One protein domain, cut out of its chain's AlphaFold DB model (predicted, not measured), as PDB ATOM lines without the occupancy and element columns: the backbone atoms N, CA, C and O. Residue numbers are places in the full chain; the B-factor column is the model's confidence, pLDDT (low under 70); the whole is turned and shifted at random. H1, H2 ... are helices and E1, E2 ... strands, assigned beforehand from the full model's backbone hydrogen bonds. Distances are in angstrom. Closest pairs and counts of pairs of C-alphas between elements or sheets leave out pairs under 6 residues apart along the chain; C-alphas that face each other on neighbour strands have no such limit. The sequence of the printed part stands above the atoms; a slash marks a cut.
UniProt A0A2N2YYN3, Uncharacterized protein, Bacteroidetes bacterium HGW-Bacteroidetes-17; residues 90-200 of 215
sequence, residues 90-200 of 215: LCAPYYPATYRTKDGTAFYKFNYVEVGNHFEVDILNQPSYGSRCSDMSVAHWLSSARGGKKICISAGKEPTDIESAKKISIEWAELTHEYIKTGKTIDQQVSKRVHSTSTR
ATOM      1  N   LEU A  90     -56.239  20.329 -38.039       68.50
ATOM      2  CA  LEU A  90     -55.387  19.827 -36.968       68.50
ATOM      3  C   LEU A  90     -56.075  18.616 -36.326       68.50
ATOM      4  O   LEU A  90     -57.113  18.762 -35.685       68.50
ATOM      5  N   CYS A  91     -55.489  17.435 -36.481       68.50
ATOM      6  CA  CYS A  91     -55.942  16.207 -35.843       68.50
ATOM      7  C   CYS A  91     -55.283  16.069 -34.474       68.50
ATOM      8  O   CYS A  91     -54.051  16.028 -34.370       68.50
ATOM      9  N   ALA A  92     -56.092  15.975 -33.424       56.00
ATOM     10  CA  ALA A  92     -55.620  15.559 -32.113       56.00
ATOM     11  C   ALA A  92     -56.784  15.016 -31.270       56.00
ATOM     12  O   ALA A  92     -57.467  15.811 -30.623       56.00
ATOM     13  N   PRO A  93     -56.994  13.688 -31.211       48.19
ATOM     14  CA  PRO A  93     -57.697  13.098 -30.078       48.19
ATOM     15  C   PRO A  93     -56.799  13.086 -28.823       48.19
ATOM     16  O   PRO A  93     -57.310  13.216 -27.715       48.19
ATOM     17  N   TYR A  94     -55.465  13.007 -28.989       48.56
ATOM     18  CA  TYR A  94     -54.446  13.074 -27.928       48.56
ATOM     19  C   TYR A  94     -53.138  13.718 -28.430       48.56
ATOM     20  O   TYR A  94     -52.879  13.774 -29.631       48.56
ATOM     21  N   TYR A  95     -52.314  14.213 -27.501       61.34
ATOM     22  CA  TYR A  95     -50.992  14.796 -27.769       61.34
ATOM     23  C   TYR A  95     -49.990  13.745 -28.275       61.34
ATOM     24  O   TYR A  95     -49.920  12.666 -27.683       61.34
ATOM     25  N   PRO A  96     -49.142  14.049 -29.279       81.25
ATOM     26  CA  PRO A  96     -48.954  15.333 -29.972       81.25
ATOM     27  C   PRO A  96     -49.931  15.605 -31.128       81.25
ATOM     28  O   PRO A  96     -50.366  14.691 -31.827       81.25
ATOM     29  N   ALA A  97     -50.214  16.886 -31.387       88.00
ATOM     30  CA  ALA A  97     -51.159  17.294 -32.423       88.00
ATOM     31  C   ALA A  97     -50.525  17.259 -33.818       88.00
ATOM     32  O   ALA A  97     -49.437  17.803 -34.025       88.00
ATOM     33  N   THR A  98     -51.217  16.645 -34.779       91.06
ATOM     34  CA  THR A  98     -50.752  16.517 -36.165       91.06
ATOM     35  C   THR A  98     -51.557  17.437 -37.071       91.06
ATOM     36  O   THR A  98     -52.781  17.378 -37.102       91.06
ATOM     37  N   TYR A  99     -50.873  18.283 -37.831       91.56
ATOM     38  CA  TYR A  99     -51.478  19.161 -38.825       91.56
ATOM     39  C   TYR A  99     -51.110  18.700 -40.231       91.56
ATOM     40  O   TYR A  99     -49.930  18.480 -40.513       91.56
ATOM     41  N   ARG A 100     -52.100  18.603 -41.121       93.06
ATOM     42  CA  ARG A 100     -51.873  18.430 -42.559       93.06
ATOM     43  C   ARG A 100     -52.117  19.756 -43.262       93.06
ATOM     44  O   ARG A 100     -53.153  20.381 -43.038       93.06
ATOM     45  N   THR A 101     -51.196  20.167 -44.129       91.69
ATOM     46  CA  THR A 101     -51.336  21.420 -44.882       91.69
ATOM     47  C   THR A 101     -52.619  21.446 -45.699       91.69
ATOM     48  O   THR A 101     -53.157  20.397 -46.066       91.69
ATOM     49  N   LYS A 102     -53.120  22.641 -46.020       92.12
ATOM     50  CA  LYS A 102     -54.357  22.798 -46.810       92.12
ATOM     51  C   LYS A 102     -54.294  22.116 -48.170       92.12
ATOM     52  O   LYS A 102     -55.298  21.601 -48.642       92.12
ATOM     53  N   ASP A 103     -53.115  22.094 -48.788       89.69
ATOM     54  CA  ASP A 103     -52.894  21.384 -50.051       89.69
ATOM     55  C   ASP A 103     -52.702  19.866 -49.882       89.69
ATOM     56  O   ASP A 103     -52.547  19.151 -50.867       89.69
ATOM     57  N   GLY A 104     -52.699  19.366 -48.644       89.56
ATOM     58  CA  GLY A 104     -52.616  17.948 -48.321       89.56
ATOM     59  C   GLY A 104     -51.231  17.322 -48.493       89.56
ATOM     60  O   GLY A 104     -51.119  16.103 -48.338       89.56
ATOM     61  N   THR A 105     -50.198  18.106 -48.818       91.75
ATOM     62  CA  THR A 105     -48.886  17.583 -49.249       91.75
ATOM     63  C   THR A 105     -47.857  17.427 -48.134       91.75
ATOM     64  O   THR A 105     -46.862  16.732 -48.327       91.75
ATOM     65  N   ALA A 106     -48.076  18.045 -46.972       92.00
ATOM     66  CA  ALA A 106     -47.131  18.005 -45.865       92.00
ATOM     67  C   ALA A 106     -47.819  17.813 -44.512       92.00
ATOM     68  O   ALA A 106     -48.963  18.222 -44.305       92.00
ATOM     69  N   PHE A 107     -47.069  17.218 -43.582       92.88
ATOM     70  CA  PHE A 107     -47.478  17.011 -42.199       92.88
ATOM     71  C   PHE A 107     -46.531  17.722 -41.234       92.88
ATOM     72  O   PHE A 107     -45.306  17.638 -41.352       92.88
ATOM     73  N   TYR A 108     -47.121  18.359 -40.235       94.75
ATOM     74  CA  TYR A 108     -46.444  19.007 -39.122       94.75
ATOM     75  C   TYR A 108     -46.931  18.380 -37.819       94.75
ATOM     76  O   TYR A 108     -48.080  17.946 -37.731       94.75
ATOM     77  N   LYS A 109     -46.067  18.313 -36.805       94.62
ATOM     78  CA  LYS A 109     -46.451  17.862 -35.464       94.62
ATOM     79  C   LYS A 109     -46.028  18.886 -34.433       94.62
ATOM     80  O   LYS A 109     -44.883  19.343 -34.451       94.62
ATOM     81  N   PHE A 110     -46.942  19.190 -33.523       94.94
ATOM     82  CA  PHE A 110     -46.761  20.203 -32.497       94.94
ATOM     83  C   PHE A 110     -47.043  19.645 -31.108       94.94
ATOM     84  O   PHE A 110     -47.861  18.738 -30.927       94.94
ATOM     85  N   ASN A 111     -46.382  20.242 -30.127       93.81
ATOM     86  CA  ASN A 111     -46.669  20.056 -28.716       93.81
ATOM     87  C   ASN A 111     -46.936  21.427 -28.089       93.81
ATOM     88  O   ASN A 111     -46.076  22.301 -28.137       93.81
ATOM     89  N   TYR A 112     -48.133  21.628 -27.537       93.56
ATOM     90  CA  TYR A 112     -48.483  22.866 -26.836       93.56
ATOM     91  C   TYR A 112     -48.190  22.722 -25.350       93.56
ATOM     92  O   TYR A 112     -48.742  21.837 -24.693       93.56
ATOM     93  N   VAL A 113     -47.332  23.589 -24.831       92.81
ATOM     94  CA  VAL A 113     -46.824  23.513 -23.462       92.81
ATOM     95  C   VAL A 113     -47.266  24.744 -22.699       92.81
ATOM     96  O   VAL A 113     -46.964  25.859 -23.109       92.81
ATOM     97  N   GLU A 114     -47.960  24.541 -21.588       93.94
ATOM     98  CA  GLU A 114     -48.323  25.618 -20.674       93.94
ATOM     99  C   GLU A 114     -47.083  26.072 -19.887       93.94
ATOM    100  O   GLU A 114     -46.397  25.268 -19.251       93.94
ATOM    101  N   VAL A 115     -46.769  27.365 -19.961       92.50
ATOM    102  CA  VAL A 115     -45.634  28.004 -19.290       92.50
ATOM    103  C   VAL A 115     -46.148  29.237 -18.551       92.50
ATOM    104  O   VAL A 115     -46.354  30.304 -19.123       92.50
ATOM    105  N   GLY A 116     -46.368  29.094 -17.245       93.00
ATOM    106  CA  GLY A 116     -46.929  30.167 -16.428       93.00
ATOM    107  C   GLY A 116     -48.384  30.452 -16.798       93.00
ATOM    108  O   GLY A 116     -49.264  29.695 -16.417       93.00
ATOM    109  N   ASN A 117     -48.633  31.559 -17.499       93.81
ATOM    110  CA  ASN A 117     -49.968  32.022 -17.897       93.81
ATOM    111  C   ASN A 117     -50.197  32.022 -19.420       93.81
ATOM    112  O   ASN A 117     -51.149  32.641 -19.895       93.81
ATOM    113  N   HIS A 118     -49.309  31.390 -20.185       94.19
ATOM    114  CA  HIS A 118     -49.396  31.309 -21.639       94.19
ATOM    115  C   HIS A 118     -48.935  29.940 -22.144       94.19
ATOM    116  O   HIS A 118     -48.434  29.111 -21.386       94.19
ATOM    117  N   PHE A 119     -49.100  29.708 -23.441       94.06
ATOM    118  CA  PHE A 119     -48.672  28.505 -24.134       94.06
ATOM    119  C   PHE A 119     -47.475  28.794 -25.039       94.06
ATOM    120  O   PHE A 119     -47.449  29.758 -25.803       94.06
ATOM    121  N   GLU A 120     -46.504  27.892 -25.008       94.88
ATOM    122  CA  GLU A 120     -45.484  27.752 -26.038       94.88
ATOM    123  C   GLU A 120     -45.891  26.651 -27.022       94.88
ATOM    124  O   GLU A 120     -46.557  25.681 -26.653       94.88
ATOM    125  N   VAL A 121     -45.459  26.773 -28.277       95.38
ATOM    126  CA  VAL A 121     -45.701  25.752 -29.303       95.38
ATOM    127  C   VAL A 121     -44.376  25.144 -29.737       95.38
ATOM    128  O   VAL A 121     -43.650  25.735 -30.535       95.38
ATOM    129  N   ASP A 122     -44.064  23.956 -29.233       96.06
ATOM    130  CA  ASP A 122     -42.907  23.187 -29.682       96.06
ATOM    131  C   ASP A 122     -43.180  22.543 -31.044       96.06
ATOM    132  O   ASP A 122     -44.254  21.989 -31.301       96.06
ATOM    133  N   ILE A 123     -42.166  22.573 -31.904       96.44
ATOM    134  CA  ILE A 123     -42.169  21.953 -33.224       96.44
ATOM    135  C   ILE A 123     -41.529  20.572 -33.081       96.44
ATOM    136  O   ILE A 123     -40.310  20.449 -32.952       96.44
ATOM    137  N   LEU A 124     -42.355  19.527 -33.108       95.06
ATOM    138  CA  LEU A 124     -41.894  18.140 -33.005       95.06
ATOM    139  C   LEU A 124     -41.502  17.559 -34.362       95.06
ATOM    140  O   LEU A 124     -40.562  16.778 -34.457       95.06
ATOM    141  N   ASN A 125     -42.247  17.911 -35.410       94.75
ATOM    142  CA  ASN A 125     -41.969  17.471 -36.771       94.75
ATOM    143  C   ASN A 125     -42.359  18.553 -37.772       94.75
ATOM    144  O   ASN A 125     -43.433  19.148 -37.667       94.75
ATOM    145  N   GLN A 126     -41.526  18.728 -38.789       95.38
ATOM    146  CA  GLN A 126     -41.796  19.575 -39.940       95.38
ATOM    147  C   GLN A 126     -41.071  19.023 -41.177       95.38
ATOM    148  O   GLN A 126     -40.075  18.308 -41.028       95.38
ATOM    149  N   PRO A 127     -41.510  19.367 -42.397       96.19
ATOM    150  CA  PRO A 127     -40.756  19.065 -43.605       96.19
ATOM    151  C   PRO A 127     -39.387  19.760 -43.615       96.19
ATOM    152  O   PRO A 127     -39.193  20.820 -43.010       96.19
ATOM    153  N   SER A 128     -38.438  19.167 -44.343       95.31
ATOM    154  CA  SER A 128     -37.131  19.778 -44.583       95.31
ATOM    155  C   SER A 128     -37.267  21.039 -45.437       95.31
ATOM    156  O   SER A 128     -38.013  21.063 -46.415       95.31
ATOM    157  N   TYR A 129     -36.479  22.063 -45.111       94.56
ATOM    158  CA  TYR A 129     -36.338  23.263 -45.940       94.56
ATOM    159  C   TYR A 129     -35.549  23.007 -47.237       94.56
ATOM    160  O   TYR A 129     -35.492  23.878 -48.106       94.56
ATOM    161  N   GLY A 130     -34.937  21.828 -47.392       94.38
ATOM    162  CA  GLY A 130     -34.084  21.509 -48.533       94.38
ATOM    163  C   GLY A 130     -32.864  22.428 -48.580       94.38
ATOM    164  O   GLY A 130     -32.143  22.556 -47.598       94.38
ATOM    165  N   SER A 131     -32.645  23.090 -49.717       93.94
ATOM    166  CA  SER A 131     -31.562  24.066 -49.902       93.94
ATOM    167  C   SER A 131     -31.874  25.464 -49.353       93.94
ATOM    168  O   SER A 131     -31.082  26.388 -49.538       93.94
ATOM    169  N   ARG A 132     -33.036  25.660 -48.718       95.44
ATOM    170  CA  ARG A 132     -33.453  26.967 -48.200       95.44
ATOM    171  C   ARG A 132     -32.894  27.225 -46.804       95.44
ATOM    172  O   ARG A 132     -32.629  26.302 -46.037       95.44
ATOM    173  N   CYS A 133     -32.751  28.506 -46.475       92.88
ATOM    174  CA  CYS A 133     -32.312  28.944 -45.158       92.88
ATOM    175  C   CYS A 133     -33.315  28.479 -44.090       92.88
ATOM    176  O   CYS A 133     -34.518  28.695 -44.215       92.88
ATOM    177  N   SER A 134     -32.811  27.829 -43.043       93.12
ATOM    178  CA  SER A 134     -33.619  27.352 -41.913       93.12
ATOM    179  C   SER A 134     -33.305  28.106 -40.622       93.12
ATOM    180  O   SER A 134     -33.643  27.639 -39.532       93.12
ATOM    181  N   ASP A 135     -32.660  29.269 -40.751       93.44
ATOM    182  CA  ASP A 135     -32.249  30.096 -39.627       93.44
ATOM    183  C   ASP A 135     -33.456  30.593 -38.841       93.44
ATOM    184  O   ASP A 135     -34.553  30.798 -39.369       93.44
ATOM    185  N   MET A 136     -33.211  30.805 -37.552       91.38
ATOM    186  CA  MET A 136     -34.195  31.195 -36.550       91.38
ATOM    187  C   MET A 136     -35.039  32.405 -36.983       91.38
ATOM    188  O   MET A 136     -36.263  32.381 -36.872       91.38
ATOM    189  N   SER A 137     -34.391  33.427 -37.546       88.88
ATOM    190  CA  SER A 137     -35.029  34.663 -38.012       88.88
ATOM    191  C   SER A 137     -35.812  34.506 -39.315       88.88
ATOM    192  O   SER A 137     -36.770  35.236 -39.532       88.88
ATOM    193  N   VAL A 138     -35.435  33.564 -40.183       90.94
ATOM    194  CA  VAL A 138     -36.090  33.364 -41.488       90.94
ATOM    195  C   VAL A 138     -37.306  32.452 -41.358       90.94
ATOM    196  O   VAL A 138     -38.352  32.695 -41.963       90.94
ATOM    197  N   ALA A 139     -37.167  31.391 -40.565       92.75
ATOM    198  CA  ALA A 139     -38.187  30.372 -40.364       92.75
ATOM    199  C   ALA A 139     -39.066  30.620 -39.123       92.75
ATOM    200  O   ALA A 139     -39.965  29.823 -38.852       92.75
ATOM    201  N   HIS A 140     -38.830  31.710 -38.383       93.75
ATOM    202  CA  HIS A 140     -39.618  32.124 -37.214       93.75
ATOM    203  C   HIS A 140     -39.808  31.007 -36.184       93.75
ATOM    204  O   HIS A 140     -40.918  30.701 -35.747       93.75
ATOM    205  N   TRP A 141     -38.700  30.392 -35.787       95.06
ATOM    206  CA  TRP A 141     -38.641  29.488 -34.639       95.06
ATOM    207  C   TRP A 141     -37.677  30.052 -33.591       95.06
ATOM    208  O   TRP A 141     -36.983  31.016 -33.867       95.06
ATOM    209  N   LEU A 142     -37.643  29.490 -32.389       94.88
ATOM    210  CA  LEU A 142     -36.692  29.772 -31.309       94.88
ATOM    211  C   LEU A 142     -36.240  28.445 -30.693       94.88
ATOM    212  O   LEU A 142     -36.919  27.426 -30.833       94.88
ATOM    213  N   SER A 143     -35.114  28.438 -29.983       95.44
ATOM    214  CA  SER A 143     -34.728  27.252 -29.208       95.44
ATOM    215  C   SER A 143     -35.727  27.017 -28.072       95.44
ATOM    216  O   SER A 143     -36.099  27.954 -27.360       95.44
ATOM    217  N   SER A 144     -36.175  25.772 -27.906       94.06
ATOM    218  CA  SER A 144     -37.044  25.391 -26.790       94.06
ATOM    219  C   SER A 144     -36.208  25.057 -25.555       94.06
ATOM    220  O   SER A 144     -35.186  24.379 -25.657       94.06
ATOM    221  N   ALA A 145     -36.659  25.485 -24.371       91.56
ATOM    222  CA  ALA A 145     -36.016  25.133 -23.099       91.56
ATOM    223  C   ALA A 145     -36.037  23.616 -22.830       91.56
ATOM    224  O   ALA A 145     -35.231  23.106 -22.057       91.56
ATOM    225  N   ARG A 146     -36.944  22.892 -23.497       92.75
ATOM    226  CA  ARG A 146     -37.092  21.431 -23.433       92.75
ATOM    227  C   ARG A 146     -36.220  20.694 -24.461       92.75
ATOM    228  O   ARG A 146     -36.295  19.475 -24.562       92.75
ATOM    229  N   GLY A 147     -35.392  21.425 -25.207       92.06
ATOM    230  CA  GLY A 147     -34.652  20.913 -26.355       92.06
ATOM    231  C   GLY A 147     -35.469  20.989 -27.647       92.06
ATOM    232  O   GLY A 147     -36.694  20.913 -27.646       92.06
ATOM    233  N   GLY A 148     -34.780  21.170 -28.774       93.75
ATOM    234  CA  GLY A 148     -35.421  21.336 -30.080       93.75
ATOM    235  C   GLY A 148     -35.881  22.770 -30.353       93.75
ATOM    236  O   GLY A 148     -35.247  23.738 -29.922       93.75
ATOM    237  N   LYS A 149     -36.961  22.907 -31.127       96.19
ATOM    238  CA  LYS A 149     -37.453  24.186 -31.653       96.19
ATOM    239  C   LYS A 149     -38.865  24.475 -31.153       96.19
ATOM    240  O   LYS A 149     -39.669  23.558 -31.025       96.19
ATOM    241  N   LYS A 150     -39.177  25.750 -30.948       96.12
ATOM    242  CA  LYS A 150     -40.533  26.266 -30.723       96.12
ATOM    243  C   LYS A 150     -40.846  27.385 -31.704       96.12
ATOM    244  O   LYS A 150     -39.923  27.989 -32.239       96.12
ATOM    245  N   ILE A 151     -42.115  27.671 -31.953       96.25
ATOM    246  CA  ILE A 151     -42.517  28.799 -32.802       96.25
ATOM    247  C   ILE A 151     -42.099  30.114 -32.126       96.25
ATOM    248  O   ILE A 151     -42.261  30.277 -30.915       96.25
ATOM    249  N   CYS A 152     -41.535  31.038 -32.905       94.19
ATOM    250  CA  CYS A 152     -41.218  32.384 -32.437       94.19
ATOM    251  C   CYS A 152     -42.514  33.187 -32.298       94.19
ATOM    252  O   CYS A 152     -43.217  33.384 -33.282       94.19
ATOM    253  N   ILE A 153     -42.833  33.646 -31.089       91.81
ATOM    254  CA  ILE A 153     -44.013  34.471 -30.819       91.81
ATOM    255  C   ILE A 153     -43.526  35.771 -30.190       91.81
ATOM    256  O   ILE A 153     -42.679  35.746 -29.296       91.81
ATOM    257  N   SER A 154     -44.023  36.904 -30.688       89.25
ATOM    258  CA  SER A 154     -43.641  38.223 -30.180       89.25
ATOM    259  C   SER A 154     -44.019  38.367 -28.707       89.25
ATOM    260  O   SER A 154     -45.087  37.918 -28.289       89.25
ATOM    261  N   ALA A 155     -43.156  39.028 -27.934       87.44
ATOM    262  CA  ALA A 155     -43.390  39.241 -26.512       87.44
ATOM    263  C   ALA A 155     -44.716  39.984 -26.265       87.44
ATOM    264  O   ALA A 155     -45.006  40.993 -26.913       87.44
ATOM    265  N   GLY A 156     -45.529  39.492 -25.333       88.19
ATOM    266  CA  GLY A 156     -46.866  40.019 -25.039       88.19
ATOM    267  C   GLY A 156     -47.956  39.583 -26.026       88.19
ATOM    268  O   GLY A 156     -49.084  40.079 -25.951       88.19
ATOM    269  N   LYS A 157     -47.637  38.692 -26.972       90.25
ATOM    270  CA  LYS A 157     -48.577  38.071 -27.921       90.25
ATOM    271  C   LYS A 157     -48.665  36.558 -27.739       90.25
ATOM    272  O   LYS A 157     -49.220  35.871 -28.597       90.25
ATOM    273  N   GLU A 158     -48.110  36.040 -26.650       93.38
ATOM    274  CA  GLU A 158     -48.155  34.627 -26.321       93.38
ATOM    275  C   GLU A 158     -49.614  34.180 -26.120       93.38
ATOM    276  O   GLU A 158     -50.395  34.870 -25.456       93.38
ATOM    277  N   PRO A 159     -50.022  33.043 -26.706       92.31
ATOM    278  CA  PRO A 159     -51.388  32.555 -26.586       92.31
ATOM    279  C   PRO A 159     -51.682  32.171 -25.135       92.31
ATOM    280  O   PRO A 159     -50.982  31.349 -24.558       92.31
ATOM    281  N   THR A 160     -52.737  32.728 -24.545       93.50
ATOM    282  CA  THR A 160     -53.159  32.412 -23.167       93.50
ATOM    283  C   THR A 160     -54.128  31.234 -23.089       93.50
ATOM    284  O   THR A 160     -54.511  30.811 -22.005       93.50
ATOM    285  N   ASP A 161     -54.549  30.710 -24.239       90.88
ATOM    286  CA  ASP A 161     -55.448  29.571 -24.356       90.88
ATOM    287  C   ASP A 161     -54.983  28.611 -25.460       90.88
ATOM    288  O   ASP A 161     -54.275  28.983 -26.405       90.88
ATOM    289  N   ILE A 162     -55.398  27.352 -25.327       89.50
ATOM    290  CA  ILE A 162     -54.983  26.270 -26.219       89.50
ATOM    291  C   ILE A 162     -55.466  26.467 -27.663       89.50
ATOM    292  O   ILE A 162     -54.766  26.081 -28.598       89.50
ATOM    293  N   GLU A 163     -56.630  27.083 -27.879       89.56
ATOM    294  CA  GLU A 163     -57.182  27.287 -29.222       89.56
ATOM    295  C   GLU A 163     -56.402  28.366 -29.980       89.56
ATOM    296  O   GLU A 163     -56.061  28.186 -31.152       89.56
ATOM    297  N   SER A 164     -56.007  29.439 -29.295       89.44
ATOM    298  CA  SER A 164     -55.079  30.441 -29.821       89.44
ATOM    299  C   SER A 164     -53.723  29.826 -30.181       89.44
ATOM    300  O   SER A 164     -53.188  30.106 -31.255       89.44
ATOM    301  N   ALA A 165     -53.189  28.930 -29.345       91.81
ATOM    302  CA  ALA A 165     -51.929  28.236 -29.623       91.81
ATOM    303  C   ALA A 165     -52.020  27.324 -30.861       91.81
ATOM    304  O   ALA A 165     -51.132  27.342 -31.719       91.81
ATOM    305  N   LYS A 166     -53.122  26.576 -31.006       91.31
ATOM    306  CA  LYS A 166     -53.417  25.773 -32.206       91.31
ATOM    307  C   LYS A 166     -53.537  26.639 -33.458       91.31
ATOM    308  O   LYS A 166     -53.024  26.280 -34.513       91.31
ATOM    309  N   LYS A 167     -54.193  27.797 -33.364       92.00
ATOM    310  CA  LYS A 167     -54.331  28.718 -34.498       92.00
ATOM    311  C   LYS A 167     -52.969  29.224 -34.982       92.00
ATOM    312  O   LYS A 167     -52.722  29.225 -36.188       92.00
ATOM    313  N   ILE A 168     -52.089  29.599 -34.052       93.19
ATOM    314  CA  ILE A 168     -50.714  30.020 -34.359       93.19
ATOM    315  C   ILE A 168     -49.936  28.886 -35.038       93.19
ATOM    316  O   ILE A 168     -49.285  29.120 -36.055       93.19
ATOM    317  N   SER A 169     -50.029  27.651 -34.534       95.06
ATOM    318  CA  SER A 169     -49.293  26.514 -35.103       95.06
ATOM    319  C   SER A 169     -49.728  26.176 -36.532       95.06
ATOM    320  O   SER A 169     -48.879  25.978 -37.403       95.06
ATOM    321  N   ILE A 170     -51.038  26.195 -36.795       94.44
ATOM    322  CA  ILE A 170     -51.626  26.015 -38.128       94.44
ATOM    323  C   ILE A 170     -51.105  27.084 -39.087       94.44
ATOM    324  O   ILE A 170     -50.683  26.784 -40.202       94.44
ATOM    325  N   GLU A 171     -51.124  28.345 -38.669       94.25
ATOM    326  CA  GLU A 171     -50.690  29.430 -39.533       94.25
ATOM    327  C   GLU A 171     -49.188  29.399 -39.814       94.25
ATOM    328  O   GLU A 171     -48.781  29.547 -40.968       94.25
ATOM    329  N   TRP A 172     -48.370  29.170 -38.788       96.31
ATOM    330  CA  TRP A 172     -46.932  29.004 -38.963       96.31
ATOM    331  C   TRP A 172     -46.621  27.845 -39.917       96.31
ATOM    332  O   TRP A 172     -45.763  27.996 -40.788       96.31
ATOM    333  N   ALA A 173     -47.343  26.722 -39.813       96.50
ATOM    334  CA  ALA A 173     -47.184  25.581 -40.712       96.50
ATOM    335  C   ALA A 173     -47.481  25.957 -42.169       96.50
ATOM    336  O   ALA A 173     -46.704  25.627 -43.061       96.50
ATOM    337  N   GLU A 174     -48.566  26.691 -42.416       96.62
ATOM    338  CA  GLU A 174     -48.958  27.125 -43.761       96.62
ATOM    339  C   GLU A 174     -47.963  28.128 -44.363       96.62
ATOM    340  O   GLU A 174     -47.586  28.009 -45.530       96.62
ATOM    341  N   LEU A 175     -47.493  29.094 -43.568       95.75
ATOM    342  CA  LEU A 175     -46.483  30.066 -44.000       95.75
ATOM    343  C   LEU A 175     -45.138  29.384 -44.280       95.75
ATOM    344  O   LEU A 175     -44.489  29.659 -45.293       95.75
ATOM    345  N   THR A 176     -44.738  28.457 -43.411       96.56
ATOM    346  CA  THR A 176     -43.523  27.650 -43.577       96.56
ATOM    347  C   THR A 176     -43.615  26.776 -44.820       96.56
ATOM    348  O   THR A 176     -42.671  26.720 -45.606       96.56
ATOM    349  N   HIS A 177     -44.761  26.142 -45.054       97.38
ATOM    350  CA  HIS A 177     -44.983  25.303 -46.225       97.38
ATOM    351  C   HIS A 177     -44.881  26.090 -47.533       97.38
ATOM    352  O   HIS A 177     -44.188  25.679 -48.465       97.38
ATOM    353  N   GLU A 178     -45.495  27.271 -47.593       96.25
ATOM    354  CA  GLU A 178     -45.381  28.161 -48.751       96.25
ATOM    355  C   GLU A 178     -43.935  28.637 -48.960       96.25
ATOM    356  O   GLU A 178     -43.479  28.736 -50.104       96.25
ATOM    357  N   TYR A 179     -43.179  28.873 -47.882       96.69
ATOM    358  CA  TYR A 179     -41.754  29.184 -47.977       96.69
ATOM    359  C   TYR A 179     -40.960  28.013 -48.565       96.69
ATOM    360  O   TYR A 179     -40.171  28.214 -49.488       96.69
ATOM    361  N   ILE A 180     -41.209  26.786 -48.106       96.12
ATOM    362  CA  ILE A 180     -40.566  25.576 -48.637       96.12
ATOM    363  C   ILE A 180     -40.865  25.422 -50.135       96.12
ATOM    364  O   ILE A 180     -39.950  25.193 -50.931       96.12
ATOM    365  N   LYS A 181     -42.113  25.639 -50.556       96.25
ATOM    366  CA  LYS A 181     -42.516  25.521 -51.965       96.25
ATOM    367  C   LYS A 181     -41.940  26.628 -52.840       96.25
ATOM    368  O   LYS A 181     -41.377  26.354 -53.896       96.25
ATOM    369  N   THR A 182     -42.058  27.881 -52.412       95.69
ATOM    370  CA  THR A 182     -41.862  29.037 -53.303       95.69
ATOM    371  C   THR A 182     -40.608  29.847 -53.022       95.69
ATOM    372  O   THR A 182     -40.142  30.574 -53.895       95.69
ATOM    373  N   GLY A 183     -40.042  29.738 -51.823       95.06
ATOM    374  CA  GLY A 183     -38.927  30.563 -51.366       95.06
ATOM    375  C   GLY A 183     -39.319  31.941 -50.861       95.06
ATOM    376  O   GLY A 183     -38.438  32.681 -50.434       95.06
ATOM    377  N   LYS A 184     -40.610  32.283 -50.865       95.06
ATOM    378  CA  LYS A 184     -41.096  33.527 -50.264       95.06
ATOM    379  C   LYS A 184     -41.043  33.403 -48.751       95.06
ATOM    380  O   LYS A 184     -41.741  32.558 -48.191       95.06
ATOM    381  N   THR A 185     -40.216  34.212 -48.098       93.94
ATOM    382  CA  THR A 185     -40.053  34.139 -46.639       93.94
ATOM    383  C   THR A 185     -41.368  34.444 -45.931       93.94
ATOM    384  O   THR A 185     -42.267  35.070 -46.499       93.94
ATOM    385  N   ILE A 186     -41.482  34.010 -44.679       92.69
ATOM    386  CA  ILE A 186     -42.662  34.281 -43.856       92.69
ATOM    387  C   ILE A 186     -42.920  35.799 -43.797       92.69
ATOM    388  O   ILE A 186     -44.035  36.234 -44.076       92.69
ATOM    389  N   ASP A 187     -41.883  36.622 -43.612       91.25
ATOM    390  CA  ASP A 187     -41.997  38.092 -43.614       91.25
ATOM    391  C   ASP A 187     -42.554  38.654 -44.929       91.25
ATOM    392  O   ASP A 187     -43.432  39.524 -44.936       91.25
ATOM    393  N   GLN A 188     -42.087  38.141 -46.072       91.94
ATOM    394  CA  GLN A 188     -42.593  38.540 -47.389       91.94
ATOM    395  C   GLN A 188     -44.069  38.161 -47.563       91.94
ATOM    396  O   GLN A 188     -44.854  38.921 -48.134       91.94
ATOM    397  N   GLN A 189     -44.466  36.989 -47.069       92.25
ATOM    398  CA  GLN A 189     -45.852  36.533 -47.134       92.25
ATOM    399  C   GLN A 189     -46.771  37.393 -46.266       92.25
ATOM    400  O   GLN A 189     -47.850  37.784 -46.722       92.25
ATOM    401  N   VAL A 190     -46.359  37.718 -45.040       88.12
ATOM    402  CA  VAL A 190     -47.187  38.517 -44.134       88.12
ATOM    403  C   VAL A 190     -47.265  39.971 -44.572       88.12
ATOM    404  O   VAL A 190     -48.369  40.510 -44.654       88.12
ATOM    405  N   SER A 191     -46.137  40.595 -44.909       86.75
ATOM    406  CA  SER A 191     -46.129  41.983 -45.381       86.75
ATOM    407  C   SER A 191     -47.111  42.169 -46.541       86.75
ATOM    408  O   SER A 191     -47.942  43.074 -46.503       86.75
ATOM    409  N   LYS A 192     -47.137  41.249 -47.512       83.69
ATOM    410  CA  LYS A 192     -48.118  41.268 -48.607       83.69
ATOM    411  C   LYS A 192     -49.572  41.195 -48.121       83.69
ATOM    412  O   LYS A 192     -50.421  41.912 -48.652       83.69
ATOM    413  N   ARG A 193     -49.876  40.345 -47.133       81.62
ATOM    414  CA  ARG A 193     -51.233  40.205 -46.571       81.62
ATOM    415  C   ARG A 193     -51.681  41.492 -45.879       81.62
ATOM    416  O   ARG A 193     -52.784  41.946 -46.167       81.62
ATOM    417  N   VAL A 194     -50.811  42.114 -45.080       74.94
ATOM    418  CA  VAL A 194     -51.082  43.387 -44.382       74.94
ATOM    419  C   VAL A 194     -51.356  44.530 -45.365       74.94
ATOM    420  O   VAL A 194     -52.319  45.276 -45.199       74.94
ATOM    421  N   HIS A 195     -50.563  44.642 -46.434       72.81
ATOM    422  CA  HIS A 195     -50.802  45.661 -47.460       72.81
ATOM    423  C   HIS A 195     -52.125  45.412 -48.202       72.81
ATOM    424  O   HIS A 195     -52.867  46.352 -48.468       72.81
ATOM    425  N   SER A 196     -52.466  44.151 -48.492       68.75
ATOM    426  CA  SER A 196     -53.712  43.811 -49.195       68.75
ATOM    427  C   SER A 196     -54.986  44.049 -48.374       68.75
ATOM    428  O   SER A 196     -56.034  44.334 -48.955       68.75
ATOM    429  N   THR A 197     -54.913  43.944 -47.042       60.75
ATOM    430  CA  THR A 197     -56.039  44.232 -46.143       60.75
ATOM    431  C   THR A 197     -56.228  45.729 -45.928       60.75
ATOM    432  O   THR A 197     -57.368  46.183 -45.892       60.75
ATOM    433  N   SER A 198     -55.144  46.512 -45.881       57.69
ATOM    434  CA  SER A 198     -55.221  47.977 -45.762       57.69
ATOM    435  C   SER A 198     -55.929  48.628 -46.961       57.69
ATOM    436  O   SER A 198     -56.687  49.579 -46.791       57.69
ATOM    437  N   THR A 199     -55.795  48.057 -48.162       56.59
ATOM    438  CA  THR A 199     -56.514  48.526 -49.361       56.59
ATOM    439  C   THR A 199     -57.994  48.111 -49.392       56.59
ATOM    440  O   THR A 199     -58.743  48.611 -50.228       56.59
ATOM    441  N   ARG A 200     -58.441  47.183 -48.526       53.91
ATOM    442  CA  ARG A 200     -59.773  46.557 -48.625       53.91
ATOM    443  C   ARG A 200     -60.793  46.961 -47.561       53.91
ATOM    444  O   ARG A 200     -61.974  46.877 -47.881       53.91
TER     445      ARG A 200
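AT A GLANCE: This is residues 90 to 200 of the 215 residues of an uncharacterized protein of Bacteroidetes bacterium HGW-Bacteroidetes-17 (UniProt A0A2N2YYN3). A five-stranded, twisted antiparallel sheet has one long helix, H2, packed on it, mostly on E1, E2 and E3, with H2 near the middle of the whole. After H2 the chain turns back, and H3 leaves H2 at a wide angle as an arm, with residues 191 to 200 sticking out, while the one-turn helix H1 sits by E4 at one edge of the sheet. The printed part has 111 residues with three named helices and five named strands, in the order E1 E2 E3 H1 E4 E5 H2 H3 along the chain, and the sheet runs E1 E2 E3 E5 E4. Its class is mixed, helices and strands. It is compact, with a radius of gyration of the C-alphas of 14.0 A, and spans 37 by 31 by 26 A.

HOW THE PARTS SIT: Begin with the sheet, which is strongly twisted, but only just, its C-alphas lying up to 4.5 A off the best plane. E1, residues 97 to 100, E2, residues 107 to 115, and E3, residues 118 to 125, form a meander, each strand the antiparallel neighbour of the one before. E1 and E2 are a hairpin at 146 degrees between directions; look at N 99 and O 108, 2.8 A apart, within hydrogen-bond range. E2 and E3 are a hairpin at 150 degrees; look at N 113 and O 120, 2.9 A, and N 122 and O 111, 2.8 A, both within hydrogen-bond range. E5, residues 149 to 151, and E3 meet only at a point, where C-alphas 122 and 150 face each other at 4.0 A. E4, residues 141 to 143, forms an antiparallel hairpin with E5 at 138 degrees, with N 142 and O 150 2.7 A apart, within hydrogen-bond range. E1 and E4 are the edge strands. Now turn to H2, residues 162 to 182, which is on the sheet; among its closest C-alphas to the strands are those of Ala 165 and Phe 119 of E3, 6.4 A apart, and those of Ala 173 and Tyr 108 of E2, 6.8 A apart. H1, residues 136 to 139, only grazes the sheet and is close to H2 but not clearly touching, the closest C-alphas being those of Ala 139 and Thr 176 at 6.8 A. H3, residues 186 to 198, is not on the sheet. Residues 186 to 189 of H3 touch residues 175 to 179 of H2; the closest C-alphas are those of Leu 175 and Ile 186, 5.7 A apart, and the lines stand about perpendicular, only just, at 72 degrees. H3 also only just touches H1, with 3 pairs of C-alphas within 8 A, the closest being those of Ala 139 and Ile 186 at 6.9 A. In H2 and H3 every O i to N i+4 pair is within hydrogen-bond range, and H1 is too short for such a pair.

IN THESE COORDINATES: Find C-alpha 97 at (-51.159, 17.294, -32.423), where E1 begins; it is 10.2 A long from first to last C-alpha. E2 measures 25.5 A and E3 21.8 A, E4 7.1 A, E5 6.9 A and H1 5.6 A. Find C-alpha 162 at (-54.983, 26.270, -26.219); from there H2 runs 30.2 A to C-alpha 182. H3 measures 18.7 A and ends at C-alpha 198, (-55.221, 47.977, -45.762).

THE WHOLE: The printed part has no cut. The C-alphas of Gly 147 and Arg 200, 42.2 A apart, are the two farthest apart. No link is long. Residues 90 to 91 pair, antiparallel, with residues 98 to 99 of E1. Without the free stretch, the body has 101 residues and spans 36 by 29 by 25 A. Mean pLDDT of the printed part is 89.2; residues 90 to 95 and 196 to 200 are under 70.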